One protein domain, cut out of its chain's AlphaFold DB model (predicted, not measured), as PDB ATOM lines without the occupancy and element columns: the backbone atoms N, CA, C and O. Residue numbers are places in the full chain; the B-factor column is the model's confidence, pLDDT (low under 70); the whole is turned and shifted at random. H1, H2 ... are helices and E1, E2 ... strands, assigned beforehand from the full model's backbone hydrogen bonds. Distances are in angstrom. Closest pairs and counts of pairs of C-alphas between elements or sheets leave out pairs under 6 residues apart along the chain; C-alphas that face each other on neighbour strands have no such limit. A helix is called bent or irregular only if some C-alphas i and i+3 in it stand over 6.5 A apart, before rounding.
ATOM      1  N   LYS A 305     103.185  88.742 112.225       83.75
ATOM      2  CA  LYS A 305     104.237  87.787 111.852       83.75
ATOM      3  C   LYS A 305     105.647  88.217 112.290       83.75
ATOM      4  O   LYS A 305     106.469  87.358 112.585       83.75
ATOM      5  N   ARG A 306     105.936  89.527 112.366       84.75
ATOM      6  CA  ARG A 306     107.222  90.040 112.887       84.75
ATOM      7  C   ARG A 306     107.357  89.802 114.388       84.75
ATOM      8  O   ARG A 306     108.428  89.410 114.834       84.75
ATOM      9  N   GLN A 307     106.273  90.021 115.135       87.19
ATOM     10  CA  GLN A 307     106.213  89.736 116.569       87.19
ATOM     11  C   GLN A 307     106.432  88.245 116.820       87.19
ATOM     12  O   GLN A 307     107.340  87.891 117.561       87.19
ATOM     13  N   ALA A 308     105.702  87.385 116.099       85.69
ATOM     14  CA  ALA A 308     105.882  85.937 116.167       85.69
ATOM     15  C   ALA A 308     107.326  85.514 115.890       85.69
ATOM     16  O   ALA A 308     107.892  84.734 116.643       85.69
ATOM     17  N   LEU A 309     107.959  86.065 114.853       89.00
ATOM     18  CA  LEU A 309     109.343  85.729 114.536       89.00
ATOM     19  C   LEU A 309     110.331  86.175 115.628       89.00
ATOM     20  O   LEU A 309     111.222  85.405 115.982       89.00
ATOM     21  N   ALA A 310     110.173  87.388 116.171       89.94
ATOM     22  CA  ALA A 310     111.008  87.887 117.267       89.94
ATOM     23  C   ALA A 310     110.875  87.016 118.526       89.94
ATOM     24  O   ALA A 310     111.884  86.654 119.132       89.94
ATOM     25  N   ASP A 311     109.642  86.639 118.872       87.00
ATOM     26  CA  ASP A 311     109.343  85.799 120.032       87.00
ATOM     27  C   ASP A 311     109.880  84.374 119.855       87.00
ATOM     28  O   ASP A 311     110.464  83.827 120.787       87.00
ATOM     29  N   VAL A 312     109.755  83.782 118.659       88.06
ATOM     30  CA  VAL A 312     110.259  82.427 118.372       88.06
ATOM     31  C   VAL A 312     111.768  82.349 118.536       88.06
ATOM     32  O   VAL A 312     112.257  81.465 119.236       88.06
ATOM     33  N   VAL A 313     112.514  83.278 117.935       90.25
ATOM     34  CA  VAL A 313     113.979  83.268 118.044       90.25
ATOM     35  C   VAL A 313     114.420  83.553 119.484       90.25
ATOM     36  O   VAL A 313     115.327  82.891 119.983       90.25
ATOM     37  N   ALA A 314     113.734  84.458 120.192       86.75
ATOM     38  CA  ALA A 314     114.008  84.716 121.604       86.75
ATOM     39  C   ALA A 314     113.753  83.474 122.482       86.75
ATOM     40  O   ALA A 314     114.611  83.107 123.283       86.75
ATOM     41  N   ALA A 315     112.629  82.777 122.288       82.00
ATOM     42  CA  ALA A 315     112.272  81.561 123.029       82.00
ATOM     43  C   ALA A 315     113.209  80.372 122.744       82.00
ATOM     44  O   ALA A 315     113.345  79.457 123.559       82.00
ATOM     45  N   MET A 316     113.894  80.381 121.599       83.12
ATOM     46  CA  MET A 316     114.938  79.408 121.274       83.12
ATOM     47  C   MET A 316     116.298  79.717 121.918       83.12
ATOM     48  O   MET A 316     117.230  78.941 121.735       83.12
ATOM     49  N   GLY A 317     116.405  80.780 122.720       79.19
ATOM     50  CA  GLY A 317     117.651  81.193 123.377       79.19
ATOM     51  C   GLY A 317     118.354  82.361 122.684       79.19
ATOM     52  O   GLY A 317     119.510  82.643 122.979       79.19
ATOM     53  N   GLY A 318     117.670  83.048 121.764       82.88
ATOM     54  CA  GLY A 318     118.178  84.233 121.070       82.88
ATOM     55  C   GLY A 318     118.974  83.944 119.796       82.88
ATOM     56  O   GLY A 318     119.284  84.878 119.057       82.88
ATOM     57  N   GLU A 319     119.244  82.676 119.499       90.12
ATOM     58  CA  GLU A 319     119.771  82.195 118.224       90.12
ATOM     59  C   GLU A 319     119.049  80.903 117.834       90.12
ATOM     60  O   GLU A 319     118.817  80.032 118.671       90.12
ATOM     61  N   ALA A 320     118.662  80.784 116.565       88.44
ATOM     62  CA  ALA A 320     117.927  79.632 116.060       88.44
ATOM     63  C   ALA A 320     118.230  79.366 114.587       88.44
ATOM     64  O   ALA A 320     118.355  80.299 113.788       88.44
ATOM     65  N   ARG A 321     118.262  78.090 114.192       88.62
ATOM     66  CA  ARG A 321     118.356  77.724 112.773       88.62
ATOM     67  C   ARG A 321     117.041  77.995 112.048       88.62
ATOM     68  O   ARG A 321     115.955  77.853 112.613       88.62
ATOM     69  N   VAL A 322     117.119  78.336 110.763       88.19
ATOM     70  CA  VAL A 322     115.936  78.680 109.954       88.19
ATOM     71  C   VAL A 322     114.940  77.520 109.861       88.19
ATOM     72  O   VAL A 322     113.733  77.754 109.866       88.19
ATOM     73  N   ASP A 323     115.409  76.278 109.785       86.00
ATOM     74  CA  ASP A 323     114.547  75.092 109.752       86.00
ATOM     75  C   ASP A 323     113.768  74.887 111.062       86.00
ATOM     76  O   ASP A 323     112.574  74.589 111.019       86.00
ATOM     77  N   GLN A 324     114.398  75.136 112.212       88.25
ATOM     78  CA  GLN A 324     113.737  75.110 113.522       88.25
ATOM     79  C   GLN A 324     112.668  76.202 113.609       88.25
ATOM     80  O   GLN A 324     111.526  75.937 113.986       88.25
ATOM     81  N   VAL A 325     113.016  77.422 113.192       88.69
ATOM     82  CA  VAL A 325     112.081  78.552 113.165       88.69
ATOM     83  C   VAL A 325     110.889  78.249 112.257       88.69
ATOM     84  O   VAL A 325     109.761  78.514 112.655       88.69
ATOM     85  N   ARG A 326     111.094  77.645 111.076       88.00
ATOM     86  CA  ARG A 326     110.010  77.275 110.140       88.00
ATOM     87  C   ARG A 326     108.972  76.351 110.761       88.00
ATOM     88  O   ARG A 326     107.783  76.541 110.525       88.00
ATOM     89  N   VAL A 327     109.408  75.369 111.545       86.19
ATOM     90  CA  VAL A 327     108.514  74.399 112.196       86.19
ATOM     91  C   VAL A 327     107.545  75.113 113.129       86.19
ATOM     92  O   VAL A 327     106.345  74.866 113.069       86.19
ATOM     93  N   VAL A 328     108.059  76.031 113.946       83.88
ATOM     94  CA  VAL A 328     107.239  76.802 114.884       83.88
ATOM     95  C   VAL A 328     106.407  77.851 114.144       83.88
ATOM     96  O   VAL A 328     105.205  77.966 114.355       83.88
ATOM     97  N   ALA A 329     107.023  78.585 113.219       83.19
ATOM     98  CA  ALA A 329     106.392  79.671 112.479       83.19
ATOM     99  C   ALA A 329     105.207  79.189 111.621       83.19
ATOM    100  O   ALA A 329     104.199  79.892 111.529       83.19
ATOM    101  N   ARG A 330     105.282  77.983 111.041       82.81
ATOM    102  CA  ARG A 330     104.196  77.393 110.246       82.81
ATOM    103  C   ARG A 330     102.945  77.114 111.078       82.81
ATOM    104  O   ARG A 330     101.852  77.441 110.625       82.81
ATOM    105  N   GLU A 331     103.107  76.568 112.281       80.25
ATOM    106  CA  GLU A 331     101.998  76.344 113.227       80.25
ATOM    107  C   GLU A 331     101.369  77.672 113.675       80.25
ATOM    108  O   GLU A 331     100.167  77.766 113.892       80.25
ATOM    109  N   LEU A 332     102.171  78.740 113.715       74.06
ATOM    110  CA  LEU A 332     101.726  80.107 113.995       74.06
ATOM    111  C   LEU A 332     101.162  80.836 112.753       74.06
ATOM    112  O   LEU A 332     100.931  82.046 112.790       74.06
ATOM    113  N   GLY A 333     100.961  80.138 111.627       76.44
ATOM    114  CA  GLY A 333     100.382  80.699 110.400       76.44
ATOM    115  C   GLY A 333     101.315  81.618 109.595       76.44
ATOM    116  O   GLY A 333     100.866  82.369 108.719       76.44
ATOM    117  N   VAL A 334     102.622  81.590 109.865       79.06
ATOM    118  CA  VAL A 334     103.644  82.313 109.096       79.06
ATOM    119  C   VAL A 334     104.111  81.430 107.939       79.06
ATOM    120  O   VAL A 334     104.546  80.298 108.138       79.06
ATOM    121  N   LYS A 335     104.031  81.939 106.703       76.69
ATOM    122  CA  LYS A 335     104.475  81.189 105.520       76.69
ATOM    123  C   LYS A 335     105.997  81.232 105.410       76.69
ATOM    124  O   LYS A 335     106.604  82.265 105.678       76.69
ATOM    125  N   ASP A 336     106.602  80.164 104.893       77.12
ATOM    126  CA  ASP A 336     108.059  80.092 104.692       77.12
ATOM    127  C   ASP A 336     108.583  81.233 103.797       77.12
ATOM    128  O   ASP A 336     109.669  81.768 104.031       77.12
ATOM    129  N   THR A 337     107.780  81.665 102.818       77.06
ATOM    130  CA  THR A 337     108.073  82.804 101.930       77.06
ATOM    131  C   THR A 337     108.164  84.144 102.662       77.06
ATOM    132  O   THR A 337     108.776  85.077 102.150       77.06
ATOM    133  N   ASP A 338     107.567  84.254 103.850       77.19
ATOM    134  CA  ASP A 338     107.526  85.488 104.634       77.19
ATOM    135  C   ASP A 338     108.747  85.644 105.555       77.19
ATOM    136  O   ASP A 338     109.063  86.759 105.964       77.19
ATOM    137  N   LEU A 339     109.463  84.555 105.859       77.88
ATOM    138  CA  LEU A 339     110.583  84.558 106.807       77.88
ATOM    139  C   LEU A 339     111.794  85.336 106.282       77.88
ATOM    140  O   LEU A 339     112.372  86.165 106.985       77.88
ATOM    141  N   LEU A 340     112.171  85.095 105.024       76.12
ATOM    142  CA  LEU A 340     113.350  85.713 104.417       76.12
ATOM    143  C   LEU A 340     113.224  87.251 104.343       76.12
ATOM    144  O   LEU A 340     114.160  87.923 104.783       76.12
ATOM    145  N   PRO A 341     112.095  87.837 103.889       75.94
ATOM    146  CA  PRO A 341     111.894  89.287 103.926       75.94
ATOM    147  C   PRO A 341     111.900  89.904 105.331       75.94
ATOM    148  O   PRO A 341     112.189  91.089 105.462       75.94
ATOM    149  N   MET A 342     111.569  89.146 106.383       79.12
ATOM    150  CA  MET A 342     111.515  89.674 107.757       79.12
ATOM    151  C   MET A 342     112.886  89.812 108.425       79.12
ATOM    152  O   MET A 342     113.004  90.554 109.395       79.12
ATOM    153  N   THR A 343     113.902  89.139 107.884       78.81
ATOM    154  CA  THR A 343     115.302  89.226 108.340       78.81
ATOM    155  C   THR A 343     116.104  90.326 107.639       78.81
ATOM    156  O   THR A 343     117.282  90.507 107.935       78.81
ATOM    157  N   LEU A 344     115.495  91.028 106.678       80.38
ATOM    158  CA  LEU A 344     116.128  92.114 105.935       80.38
ATOM    159  C   LEU A 344     115.535  93.463 106.322       80.38
ATOM    160  O   LEU A 344     114.333  93.543 106.614       80.38
ATOM    161  N   PRO A 345     116.338  94.536 106.222       76.69
ATOM    162  CA  PRO A 345     115.804  95.878 106.237       76.69
ATOM    163  C   PRO A 345     114.776  96.047 105.115       76.69
ATOM    164  O   PRO A 345     115.026  95.708 103.953       76.69
ATOM    165  N   ARG A 346     113.591  96.566 105.442       70.44
ATOM    166  CA  ARG A 346     112.571  96.843 104.427       70.44
ATOM    167  C   ARG A 346     112.824  98.224 103.852       70.44
ATOM    168  O   ARG A 346     112.499  99.222 104.486       70.44
ATOM    169  N   ILE A 347     113.355  98.265 102.639       64.06
ATOM    170  CA  ILE A 347     113.610  99.511 101.919       64.06
ATOM    171  C   ILE A 347     112.436  99.763 100.969       64.06
ATOM    172  O   ILE A 347     112.095  98.915 100.142       64.06
ATOM    173  N   ARG A 348     111.785 100.921 101.090       62.34
ATOM    174  CA  ARG A 348     110.831 101.419 100.089       62.34
ATOM    175  C   ARG A 348     111.155 102.875  99.800       62.34
ATOM    176  O   ARG A 348     111.466 103.618 100.717       62.34
ATOM    177  N   ALA A 349     110.984 103.299  98.551       56.12
ATOM    178  CA  ALA A 349     111.235 104.685  98.138       56.12
ATOM    179  C   ALA A 349     110.411 105.731  98.918       56.12
ATOM    180  O   ALA A 349     110.748 106.906  98.925       56.12
ATOM    181  N   THR A 350     109.318 105.308  99.559       53.34
ATOM    182  CA  THR A 350     108.351 106.183 100.227       53.34
ATOM    183  C   THR A 350     108.240 105.954 101.729       53.34
ATOM    184  O   THR A 350     107.413 106.604 102.351       53.34
ATOM    185  N   THR A 351     109.024 105.052 102.329       56.62
ATOM    186  CA  THR A 351     109.048 104.850 103.787       56.62
ATOM    187  C   THR A 351     110.494 104.739 104.261       56.62
ATOM    188  O   THR A 351     111.259 104.032 103.605       56.62
ATOM    189  N   PRO A 352     110.863 105.345 105.403       58.88
ATOM    190  CA  PRO A 352     112.123 105.056 106.078       58.88
ATOM    191  C   PRO A 352     112.379 103.553 106.172       58.88
ATOM    192  O   PRO A 352     111.436 102.764 106.288       58.88
ATOM    193  N   THR A 353     113.646 103.162 106.090       66.44
ATOM    194  CA  THR A 353     114.053 101.761 106.173       66.44
ATOM    195  C   THR A 353     113.577 101.157 107.490       66.44
ATOM    196  O   THR A 353     113.818 101.714 108.559       66.44
ATOM    197  N   TRP A 354     112.878 100.020 107.428       72.94
ATOM    198  CA  TRP A 354     112.522  99.287 108.643       72.94
ATOM    199  C   TRP A 354     113.632  98.318 108.967       72.94
ATOM    200  O   TRP A 354     113.791  97.341 108.232       72.94
ATOM    201  N   GLU A 355     114.304  98.515 110.092       82.62
ATOM    202  CA  GLU A 355     115.184  97.481 110.616       82.62
ATOM    203  C   GLU A 355     114.403  96.172 110.857       82.62
ATOM    204  O   GLU A 355     113.174  96.175 111.079       82.62
ATOM    205  N   PRO A 356     115.064  95.016 110.713       85.69
ATOM    206  CA  PRO A 356     114.427  93.736 110.945       85.69
ATOM    207  C   PRO A 356     114.300  93.446 112.449       85.69
ATOM    208  O   PRO A 356     115.125  93.852 113.261       85.69
ATOM    209  N   SER A 357     113.259  92.703 112.828       87.06
ATOM    210  CA  SER A 357     113.042  92.268 114.221       87.06
ATOM    211  C   SER A 357     113.981  91.138 114.661       87.06
ATOM    212  O   SER A 357     114.080  90.829 115.844       87.06
ATOM    213  N   VAL A 358     114.659  90.515 113.699       89.94
ATOM    214  CA  VAL A 358     115.669  89.469 113.872       89.94
ATOM    215  C   VAL A 358     116.743  89.665 112.805       89.94
ATOM    216  O   VAL A 358     116.436  90.077 111.687       89.94
ATOM    217  N   ARG A 359     118.000  89.357 113.109       90.12
ATOM    218  CA  ARG A 359     119.106  89.459 112.147       90.12
ATOM    219  C   ARG A 359     119.492  88.098 111.589       90.12
ATOM    220  O   ARG A 359     119.329  87.076 112.251       90.12
ATOM    221  N   ARG A 360     120.051  88.093 110.382       89.81
ATOM    222  CA  ARG A 360     120.726  86.913 109.827       89.81
ATOM    223  C   ARG A 360     122.085  86.741 110.487       89.81
ATOM    224  O   ARG A 360     122.778  87.729 110.725       89.81
ATOM    225  N   LEU A 361     122.465  85.496 110.730       85.62
ATOM    226  CA  LEU A 361     123.838  85.122 111.029       85.62
ATOM    227  C   LEU A 361     124.454  84.464 109.794       85.62
ATOM    228  O   LEU A 361     123.828  83.605 109.168       85.62
ATOM    229  N   GLY A 362     125.676  84.881 109.461       79.31
ATOM    230  CA  GLY A 362     126.405  84.401 108.289       79.31
ATOM    231  C   GLY A 362     125.880  84.941 106.955       79.31
ATOM    232  O   GLY A 362     125.016  85.820 106.896       79.31
ATOM    233  N   VAL A 363     126.438  84.409 105.869       75.06
ATOM    234  CA  VAL A 363     126.024  84.714 104.496       75.06
ATOM    235  C   VAL A 363     125.010  83.664 104.066       75.06
ATOM    236  O   VAL A 363     125.301  82.476 104.105       75.06
ATOM    237  N   TRP A 364     123.813  84.106 103.679       80.06
ATOM    238  CA  TRP A 364     122.799  83.231 103.094       80.06
ATOM    239  C   TRP A 364     122.890  83.372 101.579       80.06
ATOM    240  O   TRP A 364     122.413  84.365 101.023       80.06
ATOM    241  N   ASP A 365     123.519  82.412 100.922       71.88
ATOM    242  CA  ASP A 365     123.615  82.342  99.469       71.88
ATOM    243  C   ASP A 365     122.838  81.137  98.909       71.88
ATOM    244  O   ASP A 365     122.234  80.345  99.638       71.88
ATOM    245  N   CYS A 366     122.828  81.010  97.582       62.94
ATOM    246  CA  CYS A 366     122.133  79.937  96.870       62.94
ATOM    247  C   CYS A 366     122.715  78.538  97.151       62.94
ATOM    248  O   CYS A 366     122.085  77.544  96.793       62.94
ATOM    249  N   SER A 367     123.920  78.462  97.724       58.25
ATOM    250  CA  SER A 367     124.668  77.231  97.995       58.25
ATOM    251  C   SER A 367     124.575  76.777  99.456       58.25
ATOM    252  O   SER A 367     124.704  75.585  99.737       58.25
ATOM    253  N   THR A 368     124.276  77.688 100.385       61.91
ATOM    254  CA  THR A 368     123.983  77.365 101.786       61.91
ATOM    255  C   THR A 368     122.639  76.658 101.934       61.91
ATOM    256  O   THR A 368     121.583  77.183 101.568       61.91
ATOM    257  N   THR A 369     122.655  75.457 102.516       64.56
ATOM    258  CA  THR A 369     121.424  74.737 102.853       64.56
ATOM    259  C   THR A 369     120.650  75.496 103.933       64.56
ATOM    260  O   THR A 369     121.224  76.168 104.788       64.56
ATOM    261  N   VAL A 370     119.318  75.380 103.937       63.88
ATOM    262  CA  VAL A 370     118.455  76.009 104.964       63.88
ATOM    263  C   VAL A 370     118.870  75.602 106.386       63.88
ATOM    264  O   VAL A 370     118.710  76.372 107.325       63.88
ATOM    265  N   GLU A 371     119.440  74.407 106.517       67.69
ATOM    266  CA  GLU A 371     119.969  73.808 107.744       67.69
ATOM    267  C   GLU A 371     121.254  74.480 108.259       67.69
ATOM    268  O   GLU A 371     121.578  74.342 109.437       67.69
ATOM    269  N   ALA A 372     121.978  75.192 107.392       68.38
ATOM    270  CA  ALA A 372     123.173  75.962 107.731       68.38
ATOM    271  C   ALA A 372     122.865  77.439 108.039       68.38
ATOM    272  O   ALA A 372     123.724  78.158 108.542       68.38
ATOM    273  N   ASN A 373     121.642  77.897 107.750       84.69
ATOM    274  CA  ASN A 373     121.236  79.278 107.974       84.69
ATOM    275  C   ASN A 373     120.719  79.463 109.405       84.69
ATOM    276  O   ASN A 373     119.833  78.729 109.854       84.69
ATOM    277  N   SER A 374     121.204  80.507 110.080       89.06
ATOM    278  CA  SER A 374     120.769  80.880 111.430       89.06
ATOM    279  C   SER A 374     120.257  82.315 111.489       89.06
ATOM    280  O   SER A 374     120.718  83.207 110.771       89.06
ATOM    281  N   MET A 375     119.283  82.533 112.364       91.44
ATOM    282  CA  MET A 375     118.753  83.837 112.742       91.44
ATOM    283  C   MET A 375     119.105  84.115 114.202       91.44
ATOM    284  O   MET A 375     119.125  83.199 115.021       91.44
ATOM    285  N   ALA A 376     119.313  85.382 114.539       91.62
ATOM    286  CA  ALA A 376     119.497  85.824 115.915       91.62
ATOM    287  C   ALA A 376     118.518  86.934 116.282       91.62
ATOM    288  O   ALA A 376     118.156  87.777 115.455       91.62
ATOM    289  N   SER A 377     118.127  86.956 117.551       91.62
ATOM    290  CA  SER A 377     117.423  88.081 118.147       91.62
ATOM    291  C   SER A 377     118.282  89.341 118.065       91.62
ATOM    292  O   SER A 377     119.514  89.292 118.063       91.62
ATOM    293  N   ILE A 378     117.614  90.488 118.015       92.88
ATOM    294  CA  ILE A 378     118.251  91.769 118.295       92.88
ATOM    295  C   ILE A 378     118.253  91.945 119.815       92.88
ATOM    296  O   ILE A 378     117.213  91.797 120.455       92.88
ATOM    297  N   TRP A 379     119.416  92.211 120.399       88.44
ATOM    298  CA  TRP A 379     119.588  92.280 121.850       88.44
ATOM    299  C   TRP A 379     119.591  93.727 122.333       88.44
ATOM    300  O   TRP A 379     120.112  94.617 121.665       88.44
ATOM    301  N   CYS A 380     119.018  93.956 123.510       87.19
ATOM    302  CA  CYS A 380     119.170  95.216 124.220       87.19
ATOM    303  C   CYS A 380     120.573  95.294 124.830       87.19
ATOM    304  O   CYS A 380     120.922  94.449 125.654       87.19
ATOM    305  N   GLY A 381     121.348  96.321 124.473       86.75
ATOM    306  CA  GLY A 381     122.706  96.516 124.994       86.75
ATOM    307  C   GLY A 381     122.776  96.781 126.504       86.75
ATOM    308  O   GLY A 381     123.792  96.484 127.116       86.75
ATOM    309  N   THR A 382     121.700  97.289 127.113       87.81
ATOM    310  CA  THR A 382     121.648  97.605 128.552       87.81
ATOM    311  C   THR A 382     121.226  96.403 129.394       87.81
ATOM    312  O   THR A 382     121.896  96.052 130.357       87.81
ATOM    313  N   CYS A 383     120.113  95.752 129.041       80.12
ATOM    314  CA  CYS A 383     119.581  94.625 129.817       80.12
ATOM    315  C   CYS A 383     120.196  93.279 129.441       80.12
ATOM    316  O   CYS A 383     119.912  92.287 130.105       80.12
ATOM    317  N   ASN A 384     120.960  93.227 128.344       83.50
ATOM    318  CA  ASN A 384     121.444  91.990 127.745       83.50
ATOM    319  C   ASN A 384     120.321  90.944 127.590       83.50
ATOM    320  O   ASN A 384     120.480  89.777 127.933       83.50
ATOM    321  N   ALA A 385     119.160  91.387 127.103       80.62
ATOM    322  CA  ALA A 385     117.986  90.555 126.861       80.62
ATOM    323  C   ALA A 385     117.470  90.767 125.426       80.62
ATOM    324  O   ALA A 385     117.601  91.880 124.897       80.62
ATOM    325  N   PRO A 386     116.854  89.753 124.787       87.19
ATOM    326  CA  PRO A 386     116.232  89.912 123.476       87.19
ATOM    327  C   PRO A 386     115.175  91.024 123.472       87.19
ATOM    328  O   PRO A 386     114.253  91.038 124.291       87.19
ATOM    329  N   ALA A 387     115.279  91.954 122.524       90.25
ATOM    330  CA  ALA A 387     114.242  92.941 122.274       90.25
ATOM    331  C   ALA A 387     113.118  92.281 121.466       90.25
ATOM    332  O   ALA A 387     113.330  91.824 120.344       90.25
ATOM    333  N   THR A 388     111.927  92.197 122.056       90.19
ATOM    334  CA  THR A 388     110.798  91.445 121.488       90.19
ATOM    335  C   THR A 388     109.527  92.268 121.355       90.19
ATOM    336  O   THR A 388     108.571  91.785 120.762       90.19
ATOM    337  N   ALA A 389     109.452  93.496 121.875       89.94
ATOM    338  CA  ALA A 389     108.250  94.313 121.724       89.94
ATOM    339  C   ALA A 389     108.227  94.986 120.350       89.94
ATOM    340  O   ALA A 389     108.834  96.039 120.166       89.94
ATOM    341  N   VAL A 390     107.517  94.392 119.384       88.62
ATOM    342  CA  VAL A 390     107.336  94.988 118.057       88.62
ATOM    343  C   VAL A 390     106.205  96.014 118.111       88.62
ATOM    344  O   VAL A 390     105.031  95.653 118.087       88.62
ATOM    345  N   VAL A 391     106.536  97.297 118.187       86.25
ATOM    346  CA  VAL A 391     105.585  98.394 118.433       86.25
ATOM    347  C   VAL A 391     104.981  98.983 117.167       86.25
ATOM    348  O   VAL A 391     105.616  99.073 116.125       86.25
ATOM    349  N   ARG A 392     103.718  99.399 117.235       77.69
ATOM    350  CA  ARG A 392     102.971  99.988 116.114       77.69
ATOM    351  C   ARG A 392     103.185 101.497 115.980       77.69
ATOM    352  O   ARG A 392     102.231 102.218 115.729       77.69
ATOM    353  N   VAL A 393     104.403 101.990 116.163       81.00
ATOM    354  CA  VAL A 393     104.660 103.437 116.165       81.00
ATOM    355  C   VAL A 393     105.854 103.815 115.294       81.00
ATOM    356  O   VAL A 393     106.813 103.038 115.224       81.00
ATOM    357  N   PRO A 394     105.799 104.968 114.605       78.88
ATOM    358  CA  PRO A 394     106.884 105.413 113.735       78.88
ATOM    359  C   PRO A 394     108.068 106.023 114.497       78.88
ATOM    360  O   PRO A 394     109.181 105.987 113.985       78.88
ATOM    361  N   GLU A 395     107.851 106.569 115.693       81.50
ATOM    362  CA  GLU A 395     108.890 107.198 116.516       81.50
ATOM    363  C   GLU A 395     109.858 106.196 117.151       81.50
ATOM    364  O   GLU A 395     110.928 106.595 117.588       81.50
ATOM    365  N   VAL A 396     109.518 104.903 117.189       85.94
ATOM    366  CA  VAL A 396     110.432 103.870 117.690       85.94
ATOM    367  C   VAL A 396     111.263 103.314 116.533       85.94
ATOM    368  O   VAL A 396     110.706 102.656 115.643       85.94
ATOM    369  N   PRO A 397     112.599 103.482 116.555       81.12
ATOM    370  CA  PRO A 397     113.487 102.938 115.534       81.12
ATOM    371  C   PRO A 397     113.315 101.425 115.369       81.12
ATOM    372  O   PRO A 397     113.242 100.673 116.345       81.12
ATOM    373  N   GLY A 398     113.190 100.977 114.115       79.25
ATOM    374  CA  GLY A 398     112.959  99.567 113.775       79.25
ATOM    375  C   GLY A 398     111.636  98.985 114.286       79.25
ATOM    376  O   GLY A 398     111.386  97.792 114.096       79.25
ATOM    377  N   SER A 399     110.789  99.804 114.921       85.38
ATOM    378  CA  SER A 399     109.576  99.376 115.612       85.38
ATOM    379  C   SER A 399     109.838  98.282 116.652       85.38
ATOM    380  O   SER A 399     109.009  97.390 116.807       85.38
ATOM    381  N   LEU A 400     110.982  98.309 117.345       90.38
ATOM    382  CA  LEU A 400     111.372  97.276 118.308       90.38
ATOM    383  C   LEU A 400     111.851  97.894 119.624       90.38
ATOM    384  O   LEU A 400     112.738  98.743 119.616       90.38
ATOM    385  N   LEU A 401     111.301  97.423 120.745       92.12
ATOM    386  CA  LEU A 401     111.719  97.796 122.096       92.12
ATOM    387  C   LEU A 401     112.128  96.572 122.921       92.12
ATOM    388  O   LEU A 401     111.607  95.459 122.759       92.12
ATOM    389  N   CYS A 402     113.040  96.796 123.863       88.81
ATOM    390  CA  CYS A 402     113.243  95.888 124.979       88.81
ATOM    391  C   CYS A 402     112.013  95.918 125.893       88.81
ATOM    392  O   CYS A 402     111.577  96.987 126.309       88.81
ATOM    393  N   ARG A 403     111.468  94.749 126.245       85.56
ATOM    394  CA  ARG A 403     110.330  94.661 127.176       85.56
ATOM    395  C   ARG A 403     110.703  94.995 128.623       85.56
ATOM    396  O   ARG A 403     109.808  95.286 129.402       85.56
ATOM    397  N   THR A 404     111.989  94.936 128.967       84.25
ATOM    398  CA  THR A 404     112.477  95.152 130.335       84.25
ATOM    399  C   THR A 404     112.732  96.628 130.620       84.25
ATOM    400  O   THR A 404     112.232  97.139 131.609       84.25
ATOM    401  N   CYS A 405     113.484  97.318 129.758       82.94
ATOM    402  CA  CYS A 405     113.876  98.717 129.980       82.94
ATOM    403  C   CYS A 405     113.281  99.708 128.976       82.94
ATOM    404  O   CYS A 405     113.681 100.865 128.959       82.94
ATOM    405  N   CYS A 406     112.403  99.253 128.079       88.62
ATOM    406  CA  CYS A 406     111.760 100.087 127.058       88.62
ATOM    407  C   CYS A 406     112.725 100.864 126.138       88.62
ATOM    408  O   CYS A 406     112.311 101.790 125.447       88.62
ATOM    409  N   ARG A 407     114.007 100.480 126.075       90.75
ATOM    410  CA  ARG A 407     114.982 101.045 125.130       90.75
ATOM    411  C   ARG A 407     114.854 100.393 123.760       90.75
ATOM    412  O   ARG A 407     114.637  99.177 123.661       90.75
ATOM    413  N   SER A 408     115.032 101.180 122.700       91.00
ATOM    414  CA  SER A 408     115.212 100.626 121.357       91.00
ATOM    415  C   SER A 408     116.637 100.082 121.230       91.00
ATOM    416  O   SER A 408     117.583 100.790 121.562       91.00
ATOM    417  N   PRO A 409     116.847  98.858 120.723       90.56
ATOM    418  CA  PRO A 409     118.198  98.354 120.496       90.56
ATOM    419  C   PRO A 409     118.933  99.090 119.362       90.56
ATOM    420  O   PRO A 409     120.145  98.949 119.244       90.56
ATOM    421  N   PHE A 410     118.219  99.856 118.528       87.88
ATOM    422  CA  PHE A 410     118.799 100.607 117.409       87.88
ATOM    423  C   PHE A 410     119.175 102.048 117.779       87.88
ATOM    424  O   PHE A 410     120.046 102.630 117.143       87.88
ATOM    425  N   GLU A 411     118.566 102.604 118.829       88.25
ATOM    426  CA  GLU A 411     118.975 103.866 119.459       88.25
ATOM    427  C   GLU A 411     119.010 103.658 120.989       88.25
ATOM    428  O   GLU A 411     118.073 104.062 121.680       88.25
ATOM    429  N   PRO A 412     120.053 102.989 121.530       85.19
ATOM    430  CA  PRO A 412     120.085 102.531 122.925       85.19
ATOM    431  C   PRO A 412     120.004 103.648 123.960       85.19
ATOM    432  O   PRO A 412     119.501 103.416 125.057       85.19
ATOM    433  N   GLU A 413     120.467 104.848 123.612       84.88
ATOM    434  CA  GLU A 413     120.413 106.025 124.482       84.88
ATOM    435  C   GLU A 413     118.967 106.451 124.779       84.88
ATOM    436  O   GLU A 413     118.690 106.992 125.848       84.88
ATOM    437  N   ARG A 414     118.015 106.128 123.892       84.94
ATOM    438  CA  ARG A 414     116.609 106.508 124.049       84.94
ATOM    439  C   ARG A 414     115.817 105.485 124.845       84.94
ATOM    440  O   ARG A 414     115.658 104.331 124.433       84.94
ATOM    441  N   VAL A 415     115.239 105.953 125.945       87.81
ATOM    442  CA  VAL A 415     114.225 105.235 126.719       87.81
ATOM    443  C   VAL A 415     112.853 105.686 126.244       87.81
ATOM    444  O   VAL A 415     112.594 106.880 126.147       87.81
ATOM    445  N   PHE A 416     111.973 104.736 125.940       89.38
ATOM    446  CA  PHE A 416     110.577 105.040 125.645       89.38
ATOM    447  C   PHE A 416     109.718 104.811 126.892       89.38
ATOM    448  O   PHE A 416     109.977 103.862 127.635       89.38
ATOM    449  N   PRO A 417     108.669 105.616 127.115       84.88
ATOM    450  CA  PRO A 417     107.716 105.364 128.187       84.88
ATOM    451  C   PRO A 417     107.090 103.973 128.105       84.88
ATOM    452  O   PRO A 417     106.745 103.523 127.012       84.88
ATOM    453  N   SER A 418     106.874 103.293 129.239       81.06
ATOM    454  CA  SER A 418     106.349 101.914 129.227       81.06
ATOM    455  C   SER A 418     104.973 101.795 128.567       81.06
ATOM    456  O   SER A 418     104.642 100.745 128.019       81.06
ATOM    457  N   VAL A 419     104.207 102.892 128.507       75.44
ATOM    458  CA  VAL A 419     102.948 102.970 127.759       75.44
ATOM    459  C   VAL A 419     103.117 102.586 126.278       75.44
ATOM    460  O   VAL A 419     102.200 102.040 125.667       75.44
ATOM    461  N   TYR A 420     104.308 102.759 125.698       81.81
ATOM    462  CA  TYR A 420     104.626 102.306 124.341       81.81
ATOM    463  C   TYR A 420     104.591 100.783 124.187       81.81
ATOM    464  O   TYR A 420     104.287 100.288 123.098       81.81
ATOM    465  N   LEU A 421     104.828 100.020 125.258       81.06
ATOM    466  CA  LEU A 421     104.651  98.567 125.240       81.06
ATOM    467  C   LEU A 421     103.183  98.177 125.030       81.06
ATOM    468  O   LEU A 421     102.925  97.114 124.468       81.06
ATOM    469  N   ASN A 422     102.225  99.047 125.360       69.94
ATOM    470  CA  ASN A 422     100.801  98.814 125.093       69.94
ATOM    471  C   ASN A 422     100.479  98.921 123.592       69.94
ATOM    472  O   ASN A 422      99.463  98.400 123.128       69.94
ATOM    473  N   LEU A 423     101.361  99.561 122.814       74.81
ATOM    474  CA  LEU A 423     101.313  99.599 121.349       74.81
ATOM    475  C   LEU A 423     102.140  98.494 120.699       74.81
ATOM    476  O   LEU A 423     102.167  98.394 119.466       74.81
ATOM    477  N   ALA A 424     102.805  97.661 121.502       81.38
ATOM    478  CA  ALA A 424     103.417  96.446 121.010       81.38
ATOM    479  C   ALA A 424     102.354  95.508 120.442       81.38
ATOM    480  O   ALA A 424     101.228  95.390 120.929       81.38
ATOM    481  N   LEU A 425     102.740  94.797 119.391       78.94
ATOM    482  CA  LEU A 425     102.033  93.612 118.965       78.94
ATOM    483  C   LEU A 425     101.990  92.612 120.125       78.94
ATOM    484  O   LEU A 425     102.916  92.505 120.937       78.94
ATOM    485  N   VAL A 426     100.877  91.885 120.189       70.88
ATOM    486  CA  VAL A 426     100.644  90.879 121.224       70.88
ATOM    487  C   VAL A 426     101.765  89.839 121.150       70.88
ATOM    488  O   VAL A 426     101.956  89.280 120.067       70.88
ATOM    489  N   PRO A 427     102.502  89.583 122.251       72.94
ATOM    490  CA  PRO A 427     103.505  88.532 122.267       72.94
ATOM    491  C   PRO A 427     102.877  87.204 121.855       72.94
ATOM    492  O   PRO A 427     101.771  86.859 122.276       72.94
ATOM    493  N   THR A 428     103.590  86.460 121.029       75.00
ATOM    494  CA  THR A 428     103.131  85.176 120.524       75.00
ATOM    495  C   THR A 428     103.419  84.116 121.572       75.00
ATOM    496  O   THR A 428     104.572  83.900 121.938       75.00
ATOM    497  N   ALA A 429     102.371  83.467 122.080       72.88
ATOM    498  CA  ALA A 429     102.536  82.307 122.943       72.88
ATOM    499  C   ALA A 429     103.028  81.131 122.097       72.88
ATOM    500  O   ALA A 429     102.422  80.799 121.077       72.88
ATOM    501  N   ILE A 430     104.132  80.520 122.517       75.12
ATOM    502  CA  ILE A 430     104.724  79.389 121.814       75.12
ATOM    503  C   ILE A 430     104.648  78.185 122.751       75.12
ATOM    504  O   ILE A 430     105.286  78.223 123.805       75.12
ATOM    505  N   PRO A 431     103.881  77.136 122.403       77.06
ATOM    506  CA  PRO A 431     103.807  75.926 123.211       77.06
ATOM    507  C   PRO A 431     105.194  75.315 123.428       77.06
ATOM    508  O   PRO A 431     105.982  75.200 122.485       77.06
ATOM    509  N   GLU A 432     105.486  74.897 124.658       76.12
ATOM    510  CA  GLU A 432     106.782  74.308 125.012       76.12
ATOM    511  C   GLU A 432     107.058  73.035 124.201       76.12
ATOM    512  O   GLU A 432     108.117  72.918 123.587       76.12
ATOM    513  N   GLU A 433     106.054  72.168 124.047       80.06
ATOM    514  CA  GLU A 433     106.121  70.968 123.199       80.06
ATOM    515  C   GLU A 433     106.510  71.292 121.746       80.06
ATOM    516  O   GLU A 433     107.253  70.554 121.093       80.06
ATOM    517  N   LEU A 434     106.034  72.427 121.221       79.94
ATOM    518  CA  LEU A 434     106.347  72.872 119.867       79.94
ATOM    519  C   LEU A 434     107.804  73.348 119.758       79.94
ATOM    520  O   LEU A 434     108.474  73.045 118.765       79.94
ATOM    521  N   LEU A 435     108.305  74.055 120.775       78.94
ATOM    522  CA  LEU A 435     109.714  74.447 120.867       78.94
ATOM    523  C   LEU A 435     110.623  73.224 120.997       78.94
ATOM    524  O   LEU A 435     111.637  73.146 120.302       78.94
ATOM    525  N   GLU A 436     110.266  72.255 121.837       82.38
ATOM    526  CA  GLU A 436     111.011  71.005 121.999       82.38
ATOM    527  C   GLU A 436     111.052  70.200 120.702       82.38
ATOM    528  O   GLU A 436     112.123  69.774 120.265       82.38
ATOM    529  N   ARG A 437     109.911  70.059 120.018       84.25
ATOM    530  CA  ARG A 437     109.832  69.401 118.708       84.25
ATOM    531  C   ARG A 437     110.764  70.057 117.691       84.25
ATOM    532  O   ARG A 437     111.493  69.357 116.987       84.25
ATOM    533  N   ALA A 438     110.778  71.389 117.632       86.00
ATOM    534  CA  ALA A 438     111.664  72.135 116.743       86.00
ATOM    535  C   ALA A 438     113.150  71.965 117.115       86.00
ATOM    536  O   ALA A 438     113.984  71.756 116.233       86.00
ATOM    537  N   LYS A 439     113.494  71.980 118.410       82.62
ATOM    538  CA  LYS A 439     114.863  71.730 118.898       82.62
ATOM    539  C   LYS A 439     115.335  70.309 118.550       82.62
ATOM    540  O   LYS A 439     116.458  70.137 118.076       82.62
ATOM    541  N   ASN A 440     114.458  69.312 118.681       80.38
ATOM    542  CA  ASN A 440     114.748  67.896 118.425       80.38
ATOM    543  C   ASN A 440     114.866  67.533 116.934       80.38
ATOM    544  O   ASN A 440     115.512  66.546 116.576       80.38
ATOM    545  N   LEU A 441     114.305  68.343 116.035       71.44
ATOM    546  CA  LEU A 441     114.516  68.183 114.592       71.44
ATOM    547  C   LEU A 441     116.003  68.293 114.214       71.44
ATOM    548  O   LEU A 441     116.480  67.538 113.369       71.44
ATOM    549  N   ALA A 442     116.768  69.149 114.901       55.22
ATOM    550  CA  ALA A 442     118.199  69.311 114.648       55.22
ATOM    551  C   ALA A 442     119.016  68.060 115.028       55.22
ATOM    552  O   ALA A 442     119.942  67.685 114.310       55.22
ATOM    553  N   THR A 443     118.661  67.355 116.107       53.78
ATOM    554  CA  THR A 443     119.380  66.143 116.537       53.78
ATOM    555  C   THR A 443     119.052  64.924 115.668       53.78
ATOM    556  O   THR A 443     119.921  64.072 115.461       53.78
TER     557      THR A 443
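What this domain is: This is residues 305 to 443 of the 467 residues of an uncharacterized protein of Acidimicrobiaceae bacterium (UniProt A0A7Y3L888). A small three-stranded sheet, E1, E5 and E4, has H1 crossing one face, with H2 packed on H1 and H5 side by side with H2. Residues 378 to 417, a long stretch with no named element, fold with H4 into a loop-rich lobe, while the small hairpin E2 and E3 lies away from the sheet. The 139 printed residues hold five named helices and five named strands, in the order H1 E1 H2 H3 E2 E3 E4 E5 H4 H5; the class is mixed, helices and strands, with under half of the residues in named elements. The sheet's order is E1, E5, E4, all antiparallel. The whole is compact, with a radius of gyration of the C-alphas of 14.8 A, and spans 42 by 36 by 26 A.

How they stand to each other: H1, residues 305 to 315, is on the sheet of E1, residues 319 to 321, E5, residues 374 to 377, and E4, residues 358 to 361, at a height over the sheet of 8.4 A. It runs across the strands, at 90 degrees to E5 on the local plane. H2, residues 322 to 331, touches H1, the closest C-alphas being those of Val 312 and Val 325, 6.7 A, at a steep tilt of 59 degrees, opposite ways. H1 and H2 on one face of the sheet make two layers, helices over strands. H3, residues 336 to 342, only just touches H2, with 3 pairs of C-alphas within 8 A, and only at the corner, closest at Arg 326 and Asp 336, 6.4 A. E2, residues 346 to 348, and E3, residues 351 to 354, form a hairpin, with N 346 and O 354 at 2.9 A. E4 and E5 form a hairpin too, with N 359 and O 376 at 2.8 A; across E1 and E5, N 320 and O 375 are at 2.9 A. H4, residues 418 to 423, touches no helix. H5, residues 432 to 443, touches H2, closest at the C-alphas of Gln 324 and Ala 438, 4.9 A, at a shallow tilt of 32 degrees, opposite ways. Every O i to N i+4 pair is within hydrogen-bond range in H1, against 5 of 6 in H2, 6 of 8 in H5, 1 of 3 in H3 and 0 of 2 in H4; O i to N i+3 pairs within range number 2 of 4 in H3 and 3 of 3 in H4.

Where its parts are: H1 begins at C-alpha 305, (104.237, 87.787, 111.852), and is 15.1 A long; H2 is 14.5 A. H3, 10.6 A, is only just irregular: C-alphas 337 and 340 are 6.52 A apart. E5 is 10.4 A and E4 9.7 A. H5, 17.2 A, ends at C-alpha 443, (119.380, 66.143, 116.537).

The domain as a whole: The two C-alphas farthest apart, those of Ser 367 and Val 419, are 44.9 A apart. The printed part has no cut. The links E4 to E5, 12 residues, and E5 to H4, 40 residues, are long. The mean pLDDT of the printed part is 80.6; residues 347 to 353, 366 to 372, 422 and 442 to 443 are under 70.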